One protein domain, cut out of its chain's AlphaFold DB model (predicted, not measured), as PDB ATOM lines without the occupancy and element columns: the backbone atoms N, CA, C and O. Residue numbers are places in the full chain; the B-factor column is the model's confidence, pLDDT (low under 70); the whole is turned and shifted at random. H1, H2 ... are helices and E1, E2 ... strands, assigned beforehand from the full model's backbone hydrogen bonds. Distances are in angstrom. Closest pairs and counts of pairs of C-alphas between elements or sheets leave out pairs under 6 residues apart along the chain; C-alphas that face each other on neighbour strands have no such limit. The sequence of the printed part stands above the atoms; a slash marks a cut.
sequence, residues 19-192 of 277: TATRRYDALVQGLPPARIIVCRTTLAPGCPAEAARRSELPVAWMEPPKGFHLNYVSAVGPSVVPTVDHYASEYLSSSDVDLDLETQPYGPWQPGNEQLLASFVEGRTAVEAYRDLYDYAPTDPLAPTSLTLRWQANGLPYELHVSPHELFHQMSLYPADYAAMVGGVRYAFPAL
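What this domain is: This is residues 19 to 192 of the 277 residues of an uncharacterized protein of Actinobacteria bacterium (UniProt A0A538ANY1). One long, twisted antiparallel sheet of eight strands makes a wall, with one end of it curled round the short helix H3. Over the same face, H2 packs at the other end, on E1 and E3, and the small two-strand sheet E2 and E10 lies between the two helices; residues 25 to 31, next to E1's end of the sheet, stick out. The printed part has 174 residues with three named helices and ten named strands, in the order H1 E1 H2 E2 E3 E4 E5 E6 E7 E8 E9 H3 E10, and its class is mixed. The large sheet runs E1 E3 E4 E5 E9 E8 E7 E6. The whole is compact, with a radius of gyration of the C-alphas of 16.5 A and spans of 47 by 37 by 33 A.

How they stand to each other: The large sheet holds two meanders, each strand the antiparallel neighbour of the one before: E3, E4 and E5, residues 69 to 76, 87 to 93 and 97 to 103, and E6, E7, E8 and E9, residues 114 to 122, 125 to 132, 147 to 153 and 156 to 164. E5 and E9 are antiparallel neighbours, with N 100 and O 161 2.9 A apart, within hydrogen-bond range. E1, residues 36 to 39, is an edge strand beside E3, with N 39 and O 73 at 3.1 A. E6, the other edge strand, bends by 59 degrees at residue 117; E6 and E7 form a hairpin, with N 120 and O 127 at 2.8 A. H2, residues 47 to 55, and H3, residues 175 to 182, are on the same face, giving two layers, helices on one face of a sheet. H2 runs along the strands, at 6 degrees to E3 on the local plane, at a height over the sheet of 8.0 A. The sheet curls round H3, which touches E6, the closest C-alphas being those of Glu 122 and Ala 180, 6.2 A apart. E2, residues 59 to 61, and E10, residues 186 to 188, are antiparallel, with N 59 and O 188 at 2.8 A. E2 touches E5, the closest C-alphas being those of Ala 60 and Thr 103, 5.9 A apart. H1, residues 19 to 27, is not on the large sheet. In H1 and H2 each O i to N i+4 pair is within hydrogen-bond range, in H3 2 of 4.

Where its parts are: H1 begins at C-alpha 19 (143.341, 192.791, 232.693). E9 measures 26.9 A and E7 22.7 A from first to last C-alpha. E10 ends at C-alpha 188 (170.481, 183.233, 228.815).

The domain as a whole: The printed part has no cut. The link from E7 to E8 is long, residues 133 to 146. The mean pLDDT of the printed part is 71.0; residues 19 to 46 are among those under 70.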
ATOM      1  N   THR A  19     143.874 194.058 233.238       36.41
ATOM      2  CA  THR A  19     143.341 192.791 232.693       36.41
ATOM      3  C   THR A  19     144.408 191.725 232.555       36.41
ATOM      4  O   THR A  19     144.029 190.575 232.697       36.41
ATOM      5  N   ALA A  20     145.696 192.019 232.379       37.78
ATOM      6  CA  ALA A  20     146.757 191.019 232.450       37.78
ATOM      7  C   ALA A  20     146.902 190.509 233.882       37.78
ATOM      8  O   ALA A  20     146.737 189.317 234.083       37.78
ATOM      9  N   THR A  21     147.057 191.383 234.878       36.00
ATOM     10  CA  THR A  21     147.152 191.098 236.313       36.00
ATOM     11  C   THR A  21     145.830 190.630 236.925       36.00
ATOM     12  O   THR A  21     145.862 189.697 237.710       36.00
ATOM     13  N   ARG A  22     144.637 191.146 236.554       34.62
ATOM     14  CA  ARG A  22     143.366 190.523 237.014       34.62
ATOM     15  C   ARG A  22     143.038 189.238 236.273       34.62
ATOM     16  O   ARG A  22     142.416 188.377 236.882       34.62
ATOM     17  N   ARG A  23     143.427 189.054 235.002       37.22
ATOM     18  CA  ARG A  23     143.387 187.710 234.395       37.22
ATOM     19  C   ARG A  23     144.399 186.812 235.087       37.22
ATOM     20  O   ARG A  23     144.069 185.658 235.281       37.22
ATOM     21  N   TYR A  24     145.552 187.325 235.509       37.44
ATOM     22  CA  TYR A  24     146.577 186.594 236.251       37.44
ATOM     23  C   TYR A  24     146.051 186.160 237.623       37.44
ATOM     24  O   TYR A  24     146.011 184.971 237.896       37.44
ATOM     25  N   ASP A  25     145.514 187.067 238.435       34.31
ATOM     26  CA  ASP A  25     144.965 186.756 239.759       34.31
ATOM     27  C   ASP A  25     143.651 185.956 239.690       34.31
ATOM     28  O   ASP A  25     143.403 185.111 240.548       34.31
ATOM     29  N   ALA A  26     142.835 186.132 238.640       35.56
ATOM     30  CA  ALA A  26     141.688 185.257 238.371       35.56
ATOM     31  C   ALA A  26     142.099 183.879 237.809       35.56
ATOM     32  O   ALA A  26     141.363 182.909 237.988       35.56
ATOM     33  N   LEU A  27     143.263 183.765 237.155       36.56
ATOM     34  CA  LEU A  27     143.860 182.496 236.714       36.56
ATOM     35  C   LEU A  27     144.576 181.773 237.860       36.56
ATOM     36  O   LEU A  27     144.597 180.549 237.844       36.56
ATOM     37  N   VAL A  28     145.084 182.486 238.872       36.84
ATOM     38  CA  VAL A  28     145.862 181.979 240.027       36.84
ATOM     39  C   VAL A  28     144.994 181.276 241.095       36.84
ATOM     40  O   VAL A  28     145.413 181.054 242.227       36.84
ATOM     41  N   GLN A  29     143.807 180.785 240.723       35.16
ATOM     42  CA  GLN A  29     143.262 179.565 241.348       35.16
ATOM     43  C   GLN A  29     143.815 178.274 240.706       35.16
ATOM     44  O   GLN A  29     143.588 177.178 241.213       35.16
ATOM     45  N   GLY A  30     144.600 178.398 239.633       33.41
ATOM     46  CA  GLY A  30     145.423 177.358 239.032       33.41
ATOM     47  C   GLY A  30     146.819 177.902 238.719       33.41
ATOM     48  O   GLY A  30     147.006 179.090 238.475       33.41
ATOM     49  N   LEU A  31     147.829 177.037 238.759       33.75
ATOM     50  CA  LEU A  31     149.193 177.375 238.337       33.75
ATOM     51  C   LEU A  31     149.165 178.072 236.957       33.75
ATOM     52  O   LEU A  31     148.401 177.625 236.094       33.75
ATOM     53  N   PRO A  32     149.972 179.128 236.717       39.19
ATOM     54  CA  PRO A  32     150.048 179.751 235.398       39.19
ATOM     55  C   PRO A  32     150.336 178.675 234.331       39.19
ATOM     56  O   PRO A  32     151.044 177.705 234.628       39.19
ATOM     57  N   PRO A  33     149.781 178.791 233.104       38.84
ATOM     58  CA  PRO A  33     150.041 177.837 232.026       38.84
ATOM     59  C   PRO A  33     151.542 177.552 231.917       38.84
ATOM     60  O   PRO A  33     152.327 178.487 231.997       38.84
ATOM     61  N   ALA A  34     151.958 176.300 231.686       40.16
ATOM     62  CA  ALA A  34     153.371 175.871 231.734       40.16
ATOM     63  C   ALA A  34     154.364 176.697 230.874       40.16
ATOM     64  O   ALA A  34     155.577 176.618 231.092       40.16
ATOM     65  N   ARG A  35     153.829 177.476 229.922       45.22
ATOM     66  CA  ARG A  35     154.503 178.415 229.012       45.22
ATOM     67  C   ARG A  35     154.751 179.820 229.577       45.22
ATOM     68  O   ARG A  35     155.389 180.600 228.892       45.22
ATOM     69  N   ILE A  36     154.213 180.145 230.754       49.47
ATOM     70  CA  ILE A  36     154.446 181.402 231.471       49.47
ATOM     71  C   ILE A  36     155.300 181.060 232.687       49.47
ATOM     72  O   ILE A  36     154.839 180.405 233.623       49.47
ATOM     73  N   ILE A  37     156.560 181.477 232.662       59.09
ATOM     74  CA  ILE A  37     157.432 181.405 233.835       59.09
ATOM     75  C   ILE A  37     157.378 182.762 234.512       59.09
ATOM     76  O   ILE A  37     157.572 183.760 233.839       59.09
ATOM     77  N   VAL A  38     157.119 182.794 235.819       61.22
ATOM     78  CA  VAL A  38     157.248 184.004 236.640       61.22
ATOM     79  C   VAL A  38     158.145 183.678 237.822       61.22
ATOM     80  O   VAL A  38     157.755 182.931 238.720       61.22
ATOM     81  N   CYS A  39     159.358 184.218 237.819       62.81
ATOM     82  CA  CYS A  39     160.311 184.017 238.909       62.81
ATOM     83  C   CYS A  39     160.289 185.203 239.865       62.81
ATOM     84  O   CYS A  39     160.785 186.262 239.513       62.81
ATOM     85  N   ARG A  40     159.745 185.018 241.074       54.62
ATOM     86  CA  ARG A  40     159.553 186.097 242.067       54.62
ATOM     87  C   ARG A  40     160.634 186.200 243.150       54.62
ATOM     88  O   ARG A  40     160.548 187.064 244.010       54.62
ATOM     89  N   THR A  41     161.603 185.284 243.192       44.91
ATOM     90  CA  THR A  41     162.629 185.265 244.252       44.91
ATOM     91  C   THR A  41     164.018 185.124 243.650       44.91
ATOM     92  O   THR A  41     164.217 184.312 242.748       44.91
ATOM     93  N   THR A  42     164.927 185.983 244.133       39.66
ATOM     94  CA  THR A  42     166.376 186.056 243.877       39.66
ATOM     95  C   THR A  42     166.907 184.952 242.981       39.66
ATOM     96  O   THR A  42     167.033 183.827 243.461       39.66
ATOM     97  N   LEU A  43     167.232 185.307 241.729       45.34
ATOM     98  CA  LEU A  43     168.227 184.670 240.858       45.34
ATOM     99  C   LEU A  43     168.683 183.282 241.328       45.34
ATOM    100  O   LEU A  43     169.857 183.063 241.624       45.34
ATOM    101  N   ALA A  44     167.775 182.304 241.372       44.56
ATOM    102  CA  ALA A  44     168.233 180.936 241.303       44.56
ATOM    103  C   ALA A  44     168.944 180.876 239.943       44.56
ATOM    104  O   ALA A  44     168.311 181.249 238.949       44.56
ATOM    105  N   PRO A  45     170.221 180.460 239.860       49.59
ATOM    106  CA  PRO A  45     171.032 180.517 238.636       49.59
ATOM    107  C   PRO A  45     170.450 179.742 237.433       49.59
ATOM    108  O   PRO A  45     171.073 179.672 236.380       49.59
ATOM    109  N   GLY A  46     169.247 179.181 237.563       66.50
ATOM    110  CA  GLY A  46     168.471 178.574 236.496       66.50
ATOM    111  C   GLY A  46     167.250 179.361 236.013       66.50
ATOM    112  O   GLY A  46     166.701 178.930 235.013       66.50
ATOM    113  N   CYS A  47     166.784 180.456 236.633       73.44
ATOM    114  CA  CYS A  47     165.522 181.075 236.183       73.44
ATOM    115  C   CYS A  47     165.613 181.688 234.771       73.44
ATOM    116  O   CYS A  47     164.826 181.273 233.923       73.44
ATOM    117  N   PRO A  48     166.564 182.590 234.457       77.94
ATOM    118  CA  PRO A  48     166.702 183.096 233.091       77.94
ATOM    119  C   PRO A  48     166.982 181.980 232.075       77.94
ATOM    120  O   PRO A  48     166.477 182.008 230.959       77.94
ATOM    121  N   ALA A  49     167.733 180.948 232.475       78.75
ATOM    122  CA  ALA A  49     167.989 179.774 231.639       78.75
ATOM    123  C   ALA A  49     166.727 178.931 231.393       78.75
ATOM    124  O   ALA A  49     166.515 178.442 230.288       78.75
ATOM    125  N   GLU A  50     165.872 178.776 232.400       74.75
ATOM    126  CA  GLU A  50     164.597 178.071 232.306       74.75
ATOM    127  C   GLU A  50     163.587 178.864 231.477       74.75
ATOM    128  O   GLU A  50     162.893 178.278 230.646       74.75
ATOM    129  N   ALA A  51     163.557 180.186 231.665       74.88
ATOM    130  CA  ALA A  51     162.805 181.126 230.848       74.88
ATOM    131  C   ALA A  51     163.203 180.971 229.383       74.88
ATOM    132  O   ALA A  51     162.346 180.631 228.575       74.88
ATOM    133  N   ALA A  52     164.499 181.062 229.076       79.00
ATOM    134  CA  ALA A  52     165.012 180.893 227.721       79.00
ATOM    135  C   ALA A  52     164.723 179.502 227.141       79.00
ATOM    136  O   ALA A  52     164.363 179.353 225.974       79.00
ATOM    137  N   ARG A  53     164.836 178.453 227.963       76.94
ATOM    138  CA  ARG A  53     164.554 177.074 227.548       76.94
ATOM    139  C   ARG A  53     163.090 176.866 227.171       76.94
ATOM    140  O   ARG A  53     162.830 176.164 226.202       76.94
ATOM    141  N   ARG A  54     162.144 177.410 227.942       69.81
ATOM    142  CA  ARG A  54     160.705 177.225 227.675       69.81
ATOM    143  C   ARG A  54     160.148 178.222 226.673       69.81
ATOM    144  O   ARG A  54     159.176 177.894 225.999       69.81
ATOM    145  N   SER A  55     160.714 179.425 226.614       70.75
ATOM    146  CA  SER A  55     160.305 180.434 225.643       70.75
ATOM    147  C   SER A  55     160.897 180.192 224.260       70.75
ATOM    148  O   SER A  55     160.415 180.767 223.290       70.75
ATOM    149  N   GLU A  56     161.942 179.362 224.178       76.69
ATOM    150  CA  GLU A  56     162.755 179.171 222.975       76.69
ATOM    151  C   GLU A  56     163.345 180.494 222.446       76.69
ATOM    152  O   GLU A  56     163.779 180.580 221.300       76.69
ATOM    153  N   LEU A  57     163.419 181.516 223.304       75.00
ATOM    154  CA  LEU A  57     164.039 182.804 223.028       75.00
ATOM    155  C   LEU A  57     165.263 183.012 223.920       75.00
ATOM    156  O   LEU A  57     165.283 182.550 225.062       75.00
ATOM    157  N   PRO A  58     166.276 183.762 223.461       82.19
ATOM    158  CA  PRO A  58     167.215 184.381 224.382       82.19
ATOM    159  C   PRO A  58     166.458 185.238 225.403       82.19
ATOM    160  O   PRO A  58     165.471 185.876 225.057       82.19
ATOM    161  N   VAL A  59     166.919 185.252 226.650       82.94
ATOM    162  CA  VAL A  59     166.361 186.073 227.732       82.94
ATOM    163  C   VAL A  59     167.469 186.974 228.250       82.94
ATOM    164  O   VAL A  59     168.482 186.481 228.760       82.94
ATOM    165  N   ALA A  60     167.296 188.283 228.082       88.00
ATOM    166  CA  ALA A  60     168.113 189.279 228.759       88.00
ATOM    167  C   ALA A  60     167.709 189.381 230.234       88.00
ATOM    168  O   ALA A  60     166.534 189.272 230.571       88.00
ATOM    169  N   TRP A  61     168.699 189.550 231.100       88.69
ATOM    170  CA  TRP A  61     168.516 189.745 232.535       88.69
ATOM    171  C   TRP A  61     169.727 190.480 233.107       88.69
ATOM    172  O   TRP A  61     170.817 190.424 232.529       88.69
ATOM    173  N   MET A  62     169.586 191.121 234.259       88.00
ATOM    174  CA  MET A  62     170.707 191.704 234.988       88.00
ATOM    175  C   MET A  62     170.683 191.309 236.464       88.00
ATOM    176  O   MET A  62     169.646 191.012 237.053       88.00
ATOM    177  N   GLU A  63     171.859 191.276 237.091       86.19
ATOM    178  CA  GLU A  63     171.894 191.239 238.554       86.19
ATOM    179  C   GLU A  63     171.268 192.542 239.076       86.19
ATOM    180  O   GLU A  63     171.676 193.601 238.595       86.19
ATOM    181  N   PRO A  64     170.305 192.498 240.025       86.06
ATOM    182  CA  PRO A  64     169.646 193.704 240.510       86.06
ATOM    183  C   PRO A  64     170.672 194.758 240.937       86.06
ATOM    184  O   PRO A  64     171.480 194.487 241.838       86.06
ATOM    185  N   PRO A  65     170.670 195.951 240.311       86.75
ATOM    186  CA  PRO A  65     171.559 197.027 240.711       86.75
ATOM    187  C   PRO A  65     171.330 197.409 242.177       86.75
ATOM    188  O   PRO A  65     170.282 197.139 242.767       86.75
ATOM    189  N   LYS A  66     172.313 198.064 242.803       87.44
ATOM    190  CA  LYS A  66     172.199 198.477 244.209       87.44
ATOM    191  C   LYS A  66     170.933 199.322 244.417       87.44
ATOM    192  O   LYS A  66     170.779 200.356 243.782       87.44
ATOM    193  N   GLY A  67     170.085 198.907 245.358       86.50
ATOM    194  CA  GLY A  67     168.826 199.593 245.678       86.50
ATOM    195  C   GLY A  67     167.617 199.094 244.885       86.50
ATOM    196  O   GLY A  67     166.495 199.441 245.240       86.50
ATOM    197  N   PHE A  68     167.827 198.238 243.882       86.56
ATOM    198  CA  PHE A  68     166.756 197.581 243.145       86.56
ATOM    199  C   PHE A  68     166.462 196.189 243.707       86.56
ATOM    200  O   PHE A  68     167.347 195.485 244.202       86.56
ATOM    201  N   HIS A  69     165.206 195.776 243.599       81.62
ATOM    202  CA  HIS A  69     164.742 194.427 243.870       81.62
ATOM    203  C   HIS A  69     164.111 193.835 242.616       81.62
ATOM    204  O   HIS A  69     163.384 194.504 241.887       81.62
ATOM    205  N   LEU A  70     164.396 192.556 242.373       77.50
ATOM    206  CA  LEU A  70     163.727 191.793 241.327       77.50
ATOM    207  C   LEU A  70     162.300 191.475 241.764       77.50
ATOM    208  O   LEU A  70     162.104 190.806 242.779       77.50
ATOM    209  N   ASN A  71     161.329 191.895 240.963       72.31
ATOM    210  CA  ASN A  71     159.925 191.550 241.161       72.31
ATOM    211  C   ASN A  71     159.564 190.290 240.386       72.31
ATOM    212  O   ASN A  71     159.007 189.343 240.949       72.31
ATOM    213  N   TYR A  72     159.887 190.269 239.089       67.88
ATOM    214  CA  TYR A  72     159.693 189.093 238.261       67.88
ATOM    215  C   TYR A  72     160.601 189.055 237.035       67.88
ATOM    216  O   TYR A  72     160.944 190.078 236.461       67.88
ATOM    217  N   VAL A  73     160.907 187.836 236.596       75.06
ATOM    218  CA  VAL A  73     161.245 187.542 235.198       75.06
ATOM    219  C   VAL A  73     160.061 186.809 234.598       75.06
ATOM    220  O   VAL A  73     159.606 185.825 235.194       75.06
ATOM    221  N   SER A  74     159.567 187.282 233.458       72.88
ATOM    222  CA  SER A  74     158.474 186.681 232.708       72.88
ATOM    223  C   SER A  74     158.938 186.228 231.327       72.88
ATOM    224  O   SER A  74     159.772 186.875 230.703       72.88
ATOM    225  N   ALA A  75     158.437 185.094 230.844       70.62
ATOM    226  CA  ALA A  75     158.665 184.689 229.461       70.62
ATOM    227  C   ALA A  75     157.498 183.863 228.922       70.62
ATOM    228  O   ALA A  75     156.925 183.048 229.653       70.62
ATOM    229  N   VAL A  76     157.181 184.069 227.645       66.81
ATOM    230  CA  VAL A  76     156.134 183.389 226.882       66.81
ATOM    231  C   VAL A  76     156.761 182.794 225.626       66.81
ATOM    232  O   VAL A  76     157.355 183.501 224.816       66.81
ATOM    233  N   GLY A  77     156.653 181.472 225.494       60.38
ATOM    234  CA  GLY A  77     157.157 180.726 224.342       60.38
ATOM    235  C   GLY A  77     156.175 180.580 223.185       60.38
ATOM    236  O   GLY A  77     155.029 181.025 223.296       60.38
ATOM    237  N   PRO A  78     156.604 179.893 222.106       56.84
ATOM    238  CA  PRO A  78     155.802 179.686 220.910       56.84
ATOM    239  C   PRO A  78     154.425 179.144 221.256       56.84
ATOM    240  O   PRO A  78     154.280 178.140 221.959       56.84
ATOM    241  N   SER A  79     153.395 179.784 220.722       50.25
ATOM    242  CA  SER A  79     152.053 179.227 220.745       50.25
ATOM    243  C   SER A  79     151.776 178.475 219.453       50.25
ATOM    244  O   SER A  79     152.209 178.858 218.371       50.25
ATOM    245  N   VAL A  80     150.951 177.432 219.553       43.88
ATOM    246  CA  VAL A  80     150.355 176.750 218.389       43.88
ATOM    247  C   VAL A  80     149.488 177.715 217.563       43.88
ATOM    248  O   VAL A  80     149.167 177.445 216.409       43.88
ATOM    249  N   VAL A  81     149.095 178.839 218.170       42.19
ATOM    250  CA  VAL A  81     148.425 179.957 217.513       42.19
ATOM    251  C   VAL A  81     149.498 180.963 217.067       42.19
ATOM    252  O   VAL A  81     150.101 181.586 217.938       42.19
ATOM    253  N   PRO A  82     149.700 181.184 215.753       44.06
ATOM    254  CA  PRO A  82     150.760 182.047 215.207       44.06
ATOM    255  C   PRO A  82     150.722 183.518 215.644       44.06
ATOM    256  O   PRO A  82     151.604 184.281 215.278       44.06
ATOM    257  N   THR A  83     149.669 183.933 216.349       44.78
ATOM    258  CA  THR A  83     149.415 185.317 216.766       44.78
ATOM    259  C   THR A  83     149.730 185.576 218.236       44.78
ATOM    260  O   THR A  83     149.444 186.664 218.720       44.78
ATOM    261  N   VAL A  84     150.162 184.567 218.999       49.31
ATOM    262  CA  VAL A  84     150.627 184.802 220.371       49.31
ATOM    263  C   VAL A  84     152.124 184.990 220.280       49.31
ATOM    264  O   VAL A  84     152.858 184.029 220.041       49.31
ATOM    265  N   ASP A  85     152.521 186.244 220.426       55.00
ATOM    266  CA  ASP A  85     153.900 186.671 220.311       55.00
ATOM    267  C   ASP A  85     154.761 186.034 221.401       55.00
ATOM    268  O   ASP A  85     154.316 185.762 222.524       55.00
ATOM    269  N   HIS A  86     156.008 185.765 221.037       62.72
ATOM    270  CA  HIS A  86     157.012 185.332 221.986       62.72
ATOM    271  C   HIS A  86     157.542 186.571 222.700       62.72
ATOM    272  O   HIS A  86     157.820 187.580 222.058       62.72
ATOM    273  N   TYR A  87     157.696 186.493 224.012       71.50
ATOM    274  CA  TYR A  87     158.100 187.636 224.821       71.50
ATOM    275  C   TYR A  87     158.959 187.165 225.982       71.50
ATOM    276  O   TYR A  87     158.732 186.078 226.521       71.50
ATOM    277  N   ALA A  88     159.928 187.975 226.388       76.56
ATOM    278  CA  ALA A  88     160.588 187.808 227.669       76.56
ATOM    279  C   ALA A  88     160.921 189.167 228.271       76.56
ATOM    280  O   ALA A  88     161.472 190.020 227.574       76.56
ATOM    281  N   SER A  89     160.637 189.325 229.561       83.38
ATOM    282  CA  SER A  89     160.978 190.522 230.315       83.38
ATOM    283  C   SER A  89     161.467 190.264 231.723       83.38
ATOM    284  O   SER A  89     161.184 189.231 232.334       83.38
ATOM    285  N   GLU A  90     162.190 191.238 232.249       85.12
ATOM    286  CA  GLU A  90     162.602 191.329 233.638       85.12
ATOM    287  C   GLU A  90     162.173 192.682 234.201       85.12
ATOM    288  O   GLU A  90     162.541 193.722 233.669       85.12
ATOM    289  N   TYR A  91     161.451 192.656 235.320       83.88
ATOM    290  CA  TYR A  91     161.008 193.852 236.023       83.88
ATOM    291  C   TYR A  91     161.727 193.988 237.369       83.88
ATOM    292  O   TYR A  91     161.610 193.130 238.262       83.88
ATOM    293  N   LEU A  92     162.466 195.087 237.522       85.00
ATOM    294  CA  LEU A  92     163.160 195.487 238.745       85.00
ATOM    295  C   LEU A  92     162.560 196.798 239.251       85.00
ATOM    296  O   LEU A  92     162.263 197.679 238.456       85.00
ATOM    297  N   SER A  93     162.454 196.982 240.562       83.94
ATOM    298  CA  SER A  93     162.046 198.279 241.115       83.94
ATOM    299  C   SER A  93     162.912 198.714 242.284       83.94
ATOM    300  O   SER A  93     163.565 197.911 242.950       83.94
ATOM    301  N   SER A  94     162.950 200.014 242.522       86.31
ATOM    302  CA  SER A  94     163.579 200.659 243.676       86.31
ATOM    303  C   SER A  94     162.528 201.487 244.423       86.31
ATOM    304  O   SER A  94     161.335 201.328 244.180       86.31
ATOM    305  N   SER A  95     162.937 202.353 245.353       85.62
ATOM    306  CA  SER A  95     162.010 203.327 245.945       85.62
ATOM    307  C   SER A  95     161.589 204.425 244.968       85.62
ATOM    308  O   SER A  95     160.535 205.022 245.158       85.62
ATOM    309  N   ASP A  96     162.410 204.693 243.949       86.06
ATOM    310  CA  ASP A  96     162.291 205.903 243.132       86.06
ATOM    311  C   ASP A  96     161.906 205.571 241.686       86.06
ATOM    312  O   ASP A  96     161.141 206.295 241.053       86.06
ATOM    313  N   VAL A  97     162.429 204.458 241.164       89.56
ATOM    314  CA  VAL A  97     162.384 204.093 239.744       89.56
ATOM    315  C   VAL A  97     162.107 202.607 239.558       89.56
ATOM    316  O   VAL A  97     162.629 201.769 240.301       89.56
ATOM    317  N   ASP A  98     161.364 202.317 238.501       87.31
ATOM    318  CA  ASP A  98     161.093 201.007 237.938       87.31
ATOM    319  C   ASP A  98     161.869 200.799 236.635       87.31
ATOM    320  O   ASP A  98     162.042 201.729 235.843       87.31
ATOM    321  N   LEU A  99     162.321 199.567 236.422       90.50
ATOM    322  CA  LEU A  99     163.046 199.115 235.243       90.50
ATOM    323  C   LEU A  99     162.308 197.925 234.630       90.50
ATOM    324  O   LEU A  99     162.095 196.929 235.321       90.50
ATOM    325  N   ASP A 100     161.988 198.006 233.342       88.88
ATOM    326  CA  ASP A 100     161.479 196.879 232.557       88.88
ATOM    327  C   ASP A 100     162.444 196.572 231.409       88.88
ATOM    328  O   ASP A 100     162.651 197.390 230.511       88.88
ATOM    329  N   LEU A 101     163.103 195.422 231.489       90.38
ATOM    330  CA  LEU A 101     164.060 194.936 230.509       90.38
ATOM    331  C   LEU A 101     163.373 193.932 229.591       90.38
ATOM    332  O   LEU A 101     163.097 192.808 230.004       90.38
ATOM    333  N   GLU A 102     163.199 194.286 228.325       86.12
ATOM    334  CA  GLU A 102     162.532 193.457 227.332       86.12
ATOM    335  C   GLU A 102     163.507 192.834 226.329       86.12
ATOM    336  O   GLU A 102     164.440 193.461 225.815       86.12
ATOM    337  N   THR A 103     163.256 191.567 225.999       83.81
ATOM    338  CA  THR A 103     163.915 190.868 224.895       83.81
ATOM    339  C   THR A 103     162.983 190.777 223.700       83.81
ATOM    340  O   THR A 103     161.899 190.209 223.814       83.81
ATOM    341  N   GLN A 104     163.451 191.253 222.541       76.31
ATOM    342  CA  GLN A 104     162.651 191.361 221.320       76.31
ATOM    343  C   GLN A 104     161.351 192.154 221.543       76.31
ATOM    344  O   GLN A 104     160.266 191.607 221.336       76.31
ATOM    345  N   PRO A 105     161.448 193.431 221.963       72.56
ATOM    346  CA  PRO A 105     160.269 194.269 222.158       72.56
ATOM    347  C   PRO A 105     159.441 194.335 220.870       72.56
ATOM    348  O   PRO A 105     159.977 194.285 219.751       72.56
ATOM    349  N   TYR A 106     158.121 194.443 221.020       61.72
ATOM    350  CA  TYR A 106     157.206 194.524 219.885       61.72
ATOM    351  C   TYR A 106     157.340 195.881 219.182       61.72
ATOM    352  O   TYR A 106     156.645 196.841 219.502       61.72
ATOM    353  N   GLY A 107     158.238 195.941 218.194       54.97
ATOM    354  CA  GLY A 107     158.509 197.151 217.418       54.97
ATOM    355  C   GLY A 107     158.918 198.355 218.286       54.97
ATOM    356  O   GLY A 107     159.065 198.246 219.498       54.97
ATOM    357  N   PRO A 108     159.134 199.534 217.688       52.62
ATOM    358  CA  PRO A 108     159.098 200.768 218.462       52.62
ATOM    359  C   PRO A 108     157.670 200.956 218.984       52.62
ATOM    360  O   PRO A 108     156.725 200.910 218.193       52.62
ATOM    361  N   TRP A 109     157.503 201.171 220.293       48.19
ATOM    362  CA  TRP A 109     156.176 201.296 220.911       48.19
ATOM    363  C   TRP A 109     155.364 202.416 220.242       48.19
ATOM    364  O   TRP A 109     154.154 202.274 220.054       48.19
ATOM    365  N   GLN A 110     156.033 203.494 219.790       49.91
ATOM    366  CA  GLN A 110     155.427 204.583 219.013       49.91
ATOM    367  C   GLN A 110     156.443 205.293 218.080       49.91
ATOM    368  O   GLN A 110     156.965 206.357 218.427       49.91
ATOM    369  N   PRO A 111     156.732 204.779 216.866       47.81
ATOM    370  CA  PRO A 111     157.598 205.480 215.921       47.81
ATOM    371  C   PRO A 111     156.961 206.826 215.545       47.81
ATOM    372  O   PRO A 111     155.912 206.871 214.903       47.81
ATOM    373  N   GLY A 112     157.593 207.923 215.970       54.38
ATOM    374  CA  GLY A 112     157.105 209.294 215.789       54.38
ATOM    375  C   GLY A 112     156.694 210.021 217.074       54.38
ATOM    376  O   GLY A 112     156.558 211.241 217.018       54.38
ATOM    377  N   ASN A 113     156.569 209.320 218.209       66.25
ATOM    378  CA  ASN A 113     156.280 209.926 219.520       66.25
ATOM    379  C   ASN A 113     157.463 209.869 220.493       66.25
ATOM    380  O   ASN A 113     157.335 210.257 221.646       66.25
ATOM    381  N   GLU A 114     158.628 209.436 220.022       76.62
ATOM    382  CA  GLU A 114     159.853 209.380 220.809       76.62
ATOM    383  C   GLU A 114     160.920 210.289 220.196       76.62
ATOM    384  O   GLU A 114     161.036 210.414 218.972       76.62
ATOM    385  N   GLN A 115     161.733 210.905 221.048       79.69
ATOM    386  CA  GLN A 115     162.889 211.697 220.650       79.69
ATOM    387  C   GLN A 115     164.169 211.037 221.150       79.69
ATOM    388  O   GLN A 115     164.336 210.838 222.352       79.69
ATOM    389  N   LEU A 116     165.096 210.760 220.228       81.94
ATOM    390  CA  LEU A 116     166.456 210.347 220.567       81.94
ATOM    391  C   LEU A 116     167.154 211.484 221.324       81.94
ATOM    392  O   LEU A 116     167.299 212.591 220.803       81.94
ATOM    393  N   LEU A 117     167.563 211.202 222.556       83.25
ATOM    394  CA  LEU A 117     168.279 212.132 223.423       83.25
ATOM    395  C   LEU A 117     169.788 211.994 223.281       83.25
ATOM    396  O   LEU A 117     170.502 212.991 223.225       83.25
ATOM    397  N   ALA A 118     170.273 210.754 223.271       82.81
ATOM    398  CA  ALA A 118     171.697 210.468 223.286       82.81
ATOM    399  C   ALA A 118     171.997 209.049 222.806       82.81
ATOM    400  O   ALA A 118     171.160 208.150 222.893       82.81
ATOM    401  N   SER A 119     173.235 208.848 222.366       85.75
ATOM    402  CA  SER A 119     173.797 207.527 222.095       85.75
ATOM    403  C   SER A 119     175.046 207.330 222.947       85.75
ATOM    404  O   SER A 119     175.908 208.211 222.977       85.75
ATOM    405  N   PHE A 120     175.146 206.176 223.596       85.88
ATOM    406  CA  PHE A 120     176.222 205.764 224.491       85.88
ATOM    407  C   PHE A 120     176.901 204.503 223.961       85.88
ATOM    408  O   PHE A 120     176.356 203.781 223.123       85.88
ATOM    409  N   VAL A 121     178.106 204.228 224.457       83.50
ATOM    410  CA  VAL A 121     178.815 202.973 224.203       83.50
ATOM    411  C   VAL A 121     179.208 202.368 225.532       83.50
ATOM    412  O   VAL A 121     180.058 202.905 226.238       83.50
ATOM    413  N   GLU A 122     178.627 201.212 225.820       81.25
ATOM    414  CA  GLU A 122     178.808 200.485 227.068       81.25
ATOM    415  C   GLU A 122     179.464 199.143 226.761       81.25
ATOM    416  O   GLU A 122     178.880 198.227 226.173       81.25
ATOM    417  N   GLY A 123     180.761 199.058 227.062       77.69
ATOM    418  CA  GLY A 123     181.606 197.952 226.619       77.69
ATOM    419  C   GLY A 123     181.722 197.891 225.090       77.69
ATOM    420  O   GLY A 123     182.474 198.657 224.490       77.69
ATOM    421  N   ARG A 124     181.016 196.938 224.468       74.62
ATOM    422  CA  ARG A 124     180.933 196.756 223.000       74.62
ATOM    423  C   ARG A 124     179.522 196.991 222.454       74.62
ATOM    424  O   ARG A 124     179.255 196.681 221.297       74.62
ATOM    425  N   THR A 125     178.625 197.499 223.288       77.69
ATOM    426  CA  THR A 125     177.218 197.684 222.954       77.69
ATOM    427  C   THR A 125     176.958 199.165 222.734       77.69
ATOM    428  O   THR A 125     177.242 199.981 223.610       77.69
ATOM    429  N   ALA A 126     176.431 199.520 221.564       82.62
ATOM    430  CA  ALA A 126     175.888 200.851 221.326       82.62
ATOM    431  C   ALA A 126     174.466 200.912 221.892       82.62
ATOM    432  O   ALA A 126     173.654 200.036 221.592       82.62
ATOM    433  N   VAL A 127     174.190 201.926 222.708       85.88
ATOM    434  CA  VAL A 127     172.910 202.115 223.396       85.88
ATOM    435  C   VAL A 127     172.334 203.462 222.990       85.88
ATOM    436  O   VAL A 127     173.009 204.481 223.086       85.88
ATOM    437  N   GLU A 128     171.088 203.480 222.549       88.38
ATOM    438  CA  GLU A 128     170.359 204.691 222.187       88.38
ATOM    439  C   GLU A 128     169.307 204.982 223.251       88.38
ATOM    440  O   GLU A 128     168.512 204.109 223.580       88.38
ATOM    441  N   ALA A 129     169.300 206.197 223.794       89.00
ATOM    442  CA  ALA A 129     168.353 206.616 224.816       89.00
ATOM    443  C   ALA A 129     167.314 207.572 224.231       89.00
ATOM    444  O   ALA A 129     167.655 208.618 223.674       89.00
ATOM    445  N   TYR A 130     166.048 207.229 224.403       85.75
ATOM    446  CA  TYR A 130     164.892 207.960 223.912       85.75
ATOM    447  C   TYR A 130     164.058 208.490 225.082       85.75
ATOM    448  O   TYR A 130     164.017 207.875 226.146       85.75
ATOM    449  N   ARG A 131     163.368 209.610 224.861       83.25
ATOM    450  CA  ARG A 131     162.246 210.075 225.694       83.25
ATOM    451  C   ARG A 131     160.946 210.063 224.905       83.25
ATOM    452  O   ARG A 131     160.995 210.212 223.683       83.25
ATOM    453  N   ASP A 132     159.812 210.008 225.590       75.00
ATOM    454  CA  ASP A 132     158.511 210.319 224.987       75.00
ATOM    455  C   ASP A 132     158.403 211.841 224.722       75.00
ATOM    456  O   ASP A 132     158.864 212.669 225.510       75.00
ATOM    457  N   LEU A 133     157.822 212.239 223.588       63.75
ATOM    458  CA  LEU A 133     157.597 213.639 223.210       63.75
ATOM    459  C   LEU A 133     156.629 214.372 224.148       63.75
ATOM    460  O   LEU A 133     156.642 215.605 224.186       63.75
ATOM    461  N   TYR A 134     155.785 213.643 224.879       62.16
ATOM    462  CA  TYR A 134     154.845 214.214 225.848       62.16
ATOM    463  C   TYR A 134     155.368 214.197 227.283       62.16
ATOM    464  O   TYR A 134     154.628 214.529 228.211       62.16
ATOM    465  N   ASP A 135     156.635 213.838 227.457       62.22
ATOM    466  CA  ASP A 135     157.286 213.828 228.746       62.22
ATOM    467  C   ASP A 135     157.755 215.243 229.129       62.22
ATOM    468  O   ASP A 135     158.654 215.826 228.515       62.22
ATOM    469  N   TYR A 136     157.097 215.831 230.130       53.03
ATOM    470  CA  TYR A 136     157.408 217.163 230.641       53.03
ATOM    471  C   TYR A 136     158.009 217.044 232.036       53.03
ATOM    472  O   TYR A 136     157.285 216.932 233.028       53.03
ATOM    473  N   ALA A 137     159.333 217.148 232.132       53.00
ATOM    474  CA  ALA A 137     159.964 217.352 233.424       53.00
ATOM    475  C   ALA A 137     159.749 218.793 233.925       53.00
ATOM    476  O   ALA A 137     159.828 219.740 233.135       53.00
ATOM    477  N   PRO A 138     159.493 219.006 235.229       47.22
ATOM    478  CA  PRO A 138     159.043 220.307 235.738       47.22
ATOM    479  C   PRO A 138     160.164 221.342 235.827       47.22
ATOM    480  O   PRO A 138     159.900 222.543 235.832       47.22
ATOM    481  N   THR A 139     161.409 220.879 235.956       55.91
ATOM    482  CA  THR A 139     162.566 221.708 236.319       55.91
ATOM    483  C   THR A 139     163.636 221.787 235.237       55.91
ATOM    484  O   THR A 139     164.339 222.794 235.180       55.91
ATOM    485  N   ASP A 140     163.751 220.783 234.362       59.72
ATOM    486  CA  ASP A 140     164.671 220.812 233.223       59.72
ATOM    487  C   ASP A 140     164.032 220.150 231.991       59.72
ATOM    488  O   ASP A 140     163.859 218.933 231.982       59.72
ATOM    489  N   PRO A 141     163.712 220.903 230.923       57.03
ATOM    490  CA  PRO A 141     163.140 220.345 229.698       57.03
ATOM    491  C   PRO A 141     164.078 219.376 228.960       57.03
ATOM    492  O   PRO A 141     163.678 218.816 227.939       57.03
ATOM    493  N   LEU A 142     165.321 219.194 229.420       58.81
ATOM    494  CA  LEU A 142     166.280 218.227 228.880       58.81
ATOM    495  C   LEU A 142     166.351 216.909 229.664       58.81
ATOM    496  O   LEU A 142     166.893 215.944 229.130       58.81
ATOM    497  N   ALA A 143     165.813 216.842 230.884       66.38
ATOM    498  CA  ALA A 143     165.904 215.652 231.724       66.38
ATOM    499  C   ALA A 143     164.530 214.978 231.835       66.38
ATOM    500  O   ALA A 143     163.711 215.460 232.609       66.38
ATOM    501  N   PRO A 144     164.242 213.924 231.058       73.88
ATOM    502  CA  PRO A 144     162.909 213.325 230.987       73.88
ATOM    503  C   PRO A 144     162.501 212.634 232.299       73.88
ATOM    504  O   PRO A 144     163.351 212.329 233.136       73.88
ATOM    505  N   THR A 145     161.201 212.397 232.476       78.06
ATOM    506  CA  THR A 145     160.654 211.612 233.590       78.06
ATOM    507  C   THR A 145     160.555 210.123 233.266       78.06
ATOM    508  O   THR A 145     160.535 209.326 234.197       78.06
ATOM    509  N   SER A 146     160.586 209.729 231.989       83.25
ATOM    510  CA  SER A 146     160.764 208.349 231.531       83.25
ATOM    511  C   SER A 146     161.844 208.230 230.452       83.25
ATOM    512  O   SER A 146     162.116 209.154 229.683       83.25
ATOM    513  N   LEU A 147     162.504 207.076 230.397       87.44
ATOM    514  CA  LEU A 147     163.526 206.784 229.397       87.44
ATOM    515  C   LEU A 147     163.306 205.412 228.784       87.44
ATOM    516  O   LEU A 147     163.019 204.447 229.483       87.44
ATOM    517  N   THR A 148     163.579 205.324 227.491       88.81
ATOM    518  CA  THR A 148     163.650 204.059 226.770       88.81
ATOM    519  C   THR A 148     165.054 203.904 226.213       88.81
ATOM    520  O   THR A 148     165.468 204.670 225.343       88.81
ATOM    521  N   LEU A 149     165.811 202.927 226.708       90.62
ATOM    522  CA  LEU A 149     167.138 202.605 226.191       90.62
ATOM    523  C   LEU A 149     167.050 201.403 225.259       90.62
ATOM    524  O   LEU A 149     166.559 200.353 225.655       90.62
ATOM    525  N   ARG A 150     167.557 201.530 224.033       89.50
ATOM    526  CA  ARG A 150     167.531 200.480 223.010       89.50
ATOM    527  C   ARG A 150     168.933 200.104 222.575       89.50
ATOM    528  O   ARG A 150     169.795 200.964 222.399       89.50
ATOM    529  N   TRP A 151     169.157 198.816 222.359       90.12
ATOM    530  CA  TRP A 151     170.397 198.316 221.774       90.12
ATOM    531  C   TRP A 151     170.159 197.013 221.016       90.12
ATOM    532  O   TRP A 151     169.086 196.410 221.068       90.12
ATOM    533  N   GLN A 152     171.193 196.567 220.309       86.25
ATOM    534  CA  GLN A 152     171.215 195.256 219.675       86.25
ATOM    535  C   GLN A 152     172.343 194.412 220.253       86.25
ATOM    536  O   GLN A 152     173.472 194.876 220.405       86.25
ATOM    537  N   ALA A 153     172.047 193.149 220.536       83.62
ATOM    538  CA  ALA A 153     173.040 192.152 220.911       83.62
ATOM    539  C   ALA A 153     172.636 190.795 220.328       83.62
ATOM    540  O   ALA A 153     171.459 190.503 220.162       83.62
ATOM    541  N   ASN A 154     173.599 189.944 219.972       80.19
ATOM    542  CA  ASN A 154     173.312 188.579 219.496       80.19
ATOM    543  C   ASN A 154     172.300 188.499 218.324       80.19
ATOM    544  O   ASN A 154     171.591 187.506 218.188       80.19
ATOM    545  N   GLY A 155     172.226 189.543 217.486       77.38
ATOM    546  CA  GLY A 155     171.288 189.627 216.359       77.38
ATOM    547  C   GLY A 155     169.837 189.957 216.733       77.38
ATOM    548  O   GLY A 155     168.970 189.819 215.876       77.38
ATOM    549  N   LEU A 156     169.570 190.379 217.973       79.19
ATOM    550  CA  LEU A 156     168.236 190.710 218.475       79.19
ATOM    551  C   LEU A 156     168.174 192.132 219.055       79.19
ATOM    552  O   LEU A 156     169.175 192.604 219.606       79.19
ATOM    553  N   PRO A 157     167.013 192.803 218.959       82.81
ATOM    554  CA  PRO A 157     166.762 194.054 219.659       82.81
ATOM    555  C   PRO A 157     166.400 193.810 221.130       82.81
ATOM    556  O   PRO A 157     165.753 192.816 221.473       82.81
ATOM    557  N   TYR A 158     166.794 194.757 221.974       87.00
ATOM    558  CA  TYR A 158     166.468 194.808 223.395       87.00
ATOM    559  C   TYR A 158     166.076 196.226 223.784       87.00
ATOM    560  O   TYR A 158     166.532 197.195 223.165       87.00
ATOM    561  N   GLU A 159     165.263 196.324 224.826       90.31
ATOM    562  CA  GLU A 159     164.807 197.591 225.376       90.31
ATOM    563  C   GLU A 159     164.883 197.561 226.903       90.31
ATOM    564  O   GLU A 159     164.623 196.534 227.520       90.31
ATOM    565  N   LEU A 160     165.278 198.677 227.505       91.88
ATOM    566  CA  LEU A 160     165.167 198.934 228.933       91.88
ATOM    567  C   LEU A 160     164.311 200.186 229.105       91.88
ATOM    568  O   LEU A 160     164.761 201.290 228.787       91.88
ATOM    569  N   HIS A 161     163.094 200.006 229.595       90.38
ATOM    570  CA  HIS A 161     162.217 201.098 229.978       90.38
ATOM    571  C   HIS A 161     162.488 201.494 231.429       90.38
ATOM    572  O   HIS A 161     162.648 200.642 232.303       90.38
ATOM    573  N   VAL A 162     162.552 202.796 231.675       90.50
ATOM    574  CA  VAL A 162     162.838 203.399 232.973       90.50
ATOM    575  C   VAL A 162     161.734 204.399 233.271       90.50
ATOM    576  O   VAL A 162     161.534 205.348 232.512       90.50
ATOM    577  N   SER A 163     161.032 204.213 234.381       86.44
ATOM    578  CA  SER A 163     159.939 205.099 234.787       86.44
ATOM    579  C   SER A 163     159.942 205.346 236.290       86.44
ATOM    580  O   SER A 163     160.439 204.505 237.036       86.44
ATOM    581  N   PRO A 164     159.370 206.457 236.779       83.12
ATOM    582  CA  PRO A 164     159.248 206.692 238.208       83.12
ATOM    583  C   PRO A 164     158.371 205.603 238.830       83.12
ATOM    584  O   PRO A 164     157.351 205.224 238.252       83.12
ATOM    585  N   HIS A 165     158.754 205.120 240.010       78.88
ATOM    586  CA  HIS A 165     157.989 204.103 240.737       78.88
ATOM    587  C   HIS A 165     156.587 204.617 241.111       78.88
ATOM    588  O   HIS A 165     155.586 203.904 241.049       78.88
ATOM    589  N   GLU A 166     156.495 205.899 241.468       71.44
ATOM    590  CA  GLU A 166     155.235 206.572 241.757       71.44
ATOM    591  C   GLU A 166     154.795 207.452 240.577       71.44
ATOM    592  O   GLU A 166     155.501 208.368 240.166       71.44
ATOM    593  N   LEU A 167     153.562 207.247 240.098       59.47
ATOM    594  CA  LEU A 167     152.961 207.923 238.930       59.47
ATOM    595  C   LEU A 167     153.013 209.463 238.941       59.47
ATOM    596  O   LEU A 167     152.937 210.087 237.885       59.47
ATOM    597  N   PHE A 168     153.079 210.084 240.120       64.81
ATOM    598  CA  PHE A 168     153.134 211.544 240.272       64.81
ATOM    599  C   PHE A 168     154.488 212.037 240.778       64.81
ATOM    600  O   PHE A 168     154.661 213.239 241.000       64.81
ATOM    601  N   HIS A 169     155.441 211.127 240.977       68.12
ATOM    602  CA  HIS A 169     156.786 211.488 241.360       68.12
ATOM    603  C   HIS A 169     157.528 211.992 240.130       68.12
ATOM    604  O   HIS A 169     157.876 211.246 239.220       68.12
ATOM    605  N   GLN A 170     157.723 213.304 240.088       67.69
ATOM    606  CA  GLN A 170     158.431 213.957 239.002       67.69
ATOM    607  C   GLN A 170     159.905 214.042 239.374       67.69
ATOM    608  O   GLN A 170     160.307 214.901 240.158       67.69
ATOM    609  N   MET A 171     160.700 213.143 238.801       76.81
ATOM    610  CA  MET A 171     162.151 213.162 238.920       76.81
ATOM    611  C   MET A 171     162.798 213.266 237.545       76.81
ATOM    612  O   MET A 171     162.275 212.767 236.553       76.81
ATOM    613  N   SER A 172     163.944 213.934 237.501       81.19
ATOM    614  CA  SER A 172     164.780 214.010 236.310       81.19
ATOM    615  C   SER A 172     165.611 212.739 236.187       81.19
ATOM    616  O   SER A 172     166.404 212.436 237.080       81.19
ATOM    617  N   LEU A 173     165.450 212.022 235.078       83.69
ATOM    618  CA  LEU A 173     166.265 210.864 234.736       83.69
ATOM    619  C   LEU A 173     167.425 211.289 233.832       83.69
ATOM    620  O   LEU A 173     167.232 211.982 232.831       83.69
ATOM    621  N   TYR A 174     168.638 210.851 234.165       86.12
ATOM    622  CA  TYR A 174     169.833 211.131 233.371       86.12
ATOM    623  C   TYR A 174     170.191 209.909 232.518       86.12
ATOM    624  O   TYR A 174     170.545 208.869 233.075       86.12
ATOM    625  N   PRO A 175     170.153 209.998 231.172       87.69
ATOM    626  CA  PRO A 175     170.355 208.836 230.304       87.69
ATOM    627  C   PRO A 175     171.667 208.071 230.528       87.69
ATOM    628  O   PRO A 175     171.686 206.850 230.401       87.69
ATOM    629  N   ALA A 176     172.748 208.769 230.891       86.38
ATOM    630  CA  ALA A 176     174.058 208.157 231.121       86.38
ATOM    631  C   ALA A 176     174.059 207.158 232.295       86.38
ATOM    632  O   ALA A 176     174.712 206.117 232.209       86.38
ATOM    633  N   ASP A 177     173.298 207.435 233.361       88.25
ATOM    634  CA  ASP A 177     173.238 206.572 234.549       88.25
ATOM    635  C   ASP A 177     172.596 205.217 234.221       88.25
ATOM    636  O   ASP A 177     173.048 204.169 234.685       88.25
ATOM    637  N   TYR A 178     171.569 205.235 233.371       90.75
ATOM    638  CA  TYR A 178     170.853 204.034 232.940       90.75
ATOM    639  C   TYR A 178     171.556 203.320 231.785       90.75
ATOM    640  O   TYR A 178     171.525 202.092 231.723       90.75
ATOM    641  N   ALA A 179     172.255 204.051 230.911       89.81
ATOM    642  CA  ALA A 179     173.074 203.445 229.865       89.81
ATOM    643  C   ALA A 179     174.133 202.525 230.480       89.81
ATOM    644  O   ALA A 179     174.221 201.361 230.093       89.81
ATOM    645  N   ALA A 180     174.840 202.980 231.520       88.31
ATOM    646  CA  ALA A 180     175.830 202.171 232.230       88.31
ATOM    647  C   ALA A 180     175.271 200.831 232.758       88.31
ATOM    648  O   ALA A 180     176.001 199.836 232.814       88.31
ATOM    649  N   MET A 181     173.976 200.762 233.099       90.25
ATOM    650  CA  MET A 181     173.327 199.516 233.534       90.25
ATOM    651  C   MET A 181     173.225 198.487 232.402       90.25
ATOM    652  O   MET A 181     173.352 197.287 232.657       90.25
ATOM    653  N   VAL A 182     173.091 198.930 231.147       89.94
ATOM    654  CA  VAL A 182     173.061 198.045 229.969       89.94
ATOM    655  C   VAL A 182     174.360 197.241 229.846       89.94
ATOM    656  O   VAL A 182     174.331 196.075 229.454       89.94
ATOM    657  N   GLY A 183     175.499 197.803 230.264       84.31
ATOM    658  CA  GLY A 183     176.776 197.082 230.312       84.31
ATOM    659  C   GLY A 183     176.785 195.873 231.263       84.31
ATOM    660  O   GLY A 183     177.619 194.980 231.111       84.31
ATOM    661  N   GLY A 184     175.859 195.824 232.228       85.56
ATOM    662  CA  GLY A 184     175.671 194.713 233.164       85.56
ATOM    663  C   GLY A 184     174.699 193.631 232.685       85.56
ATOM    664  O   GLY A 184     174.573 192.600 233.353       85.56
ATOM    665  N   VAL A 185     174.024 193.834 231.548       89.94
ATOM    666  CA  VAL A 185     173.044 192.882 231.016       89.94
ATOM    667  C   VAL A 185     173.729 191.587 230.589       89.94
ATOM    668  O   VAL A 185     174.749 191.563 229.896       89.94
ATOM    669  N   ARG A 186     173.127 190.474 230.997       89.38
ATOM    670  CA  ARG A 186     173.509 189.109 230.655       89.38
ATOM    671  C   ARG A 186     172.418 188.458 229.822       89.38
ATOM    672  O   ARG A 186     171.259 188.854 229.852       89.38
ATOM    673  N   TYR A 187     172.801 187.412 229.097       87.38
ATOM    674  CA  TYR A 187     171.907 186.698 228.191       87.38
ATOM    675  C   TYR A 187     171.900 185.212 228.531       87.38
ATOM    676  O   TYR A 187     172.950 184.568 228.578       87.38
ATOM    677  N   ALA A 188     170.711 184.666 228.765       85.94
ATOM    678  CA  ALA A 188     170.481 183.233 228.815       85.94
ATOM    679  C   ALA A 188     169.936 182.769 227.463       85.94
ATOM    680  O   ALA A 188     169.025 183.384 226.920       85.94
ATOM    681  N   PHE A 189     170.492 181.692 226.913       83.88
ATOM    682  CA  PHE A 189     170.082 181.164 225.613       83.88
ATOM    683  C   PHE A 189     169.302 179.859 225.783       83.88
ATOM    684  O   PHE A 189     169.601 179.094 226.709       83.88
ATOM    685  N   PRO A 190     168.356 179.556 224.877       77.06
ATOM    686  CA  PRO A 190     167.796 178.218 224.779       77.06
ATOM    687  C   PRO A 190     168.949 177.226 224.612       77.06
ATOM    688  O   PRO A 190     169.899 177.493 223.871       77.06
ATOM    689  N   ALA A 191     168.897 176.089 225.305       65.56
ATOM    690  CA  ALA A 191     169.894 175.039 225.141       65.56
ATOM    691  C   ALA A 191     169.800 174.476 223.712       65.56
ATOM    692  O   ALA A 191     169.029 173.558 223.442       65.56
ATOM    693  N   LEU A 192     170.555 175.054 222.779       51.47
ATOM    694  CA  LEU A 192     170.667 174.537 221.424       51.47
ATOM    695  C   LEU A 192     171.282 173.135 221.509       51.47
ATOM    696  O   LEU A 192     172.383 172.960 222.034       51.47
TER     697      LEU A 192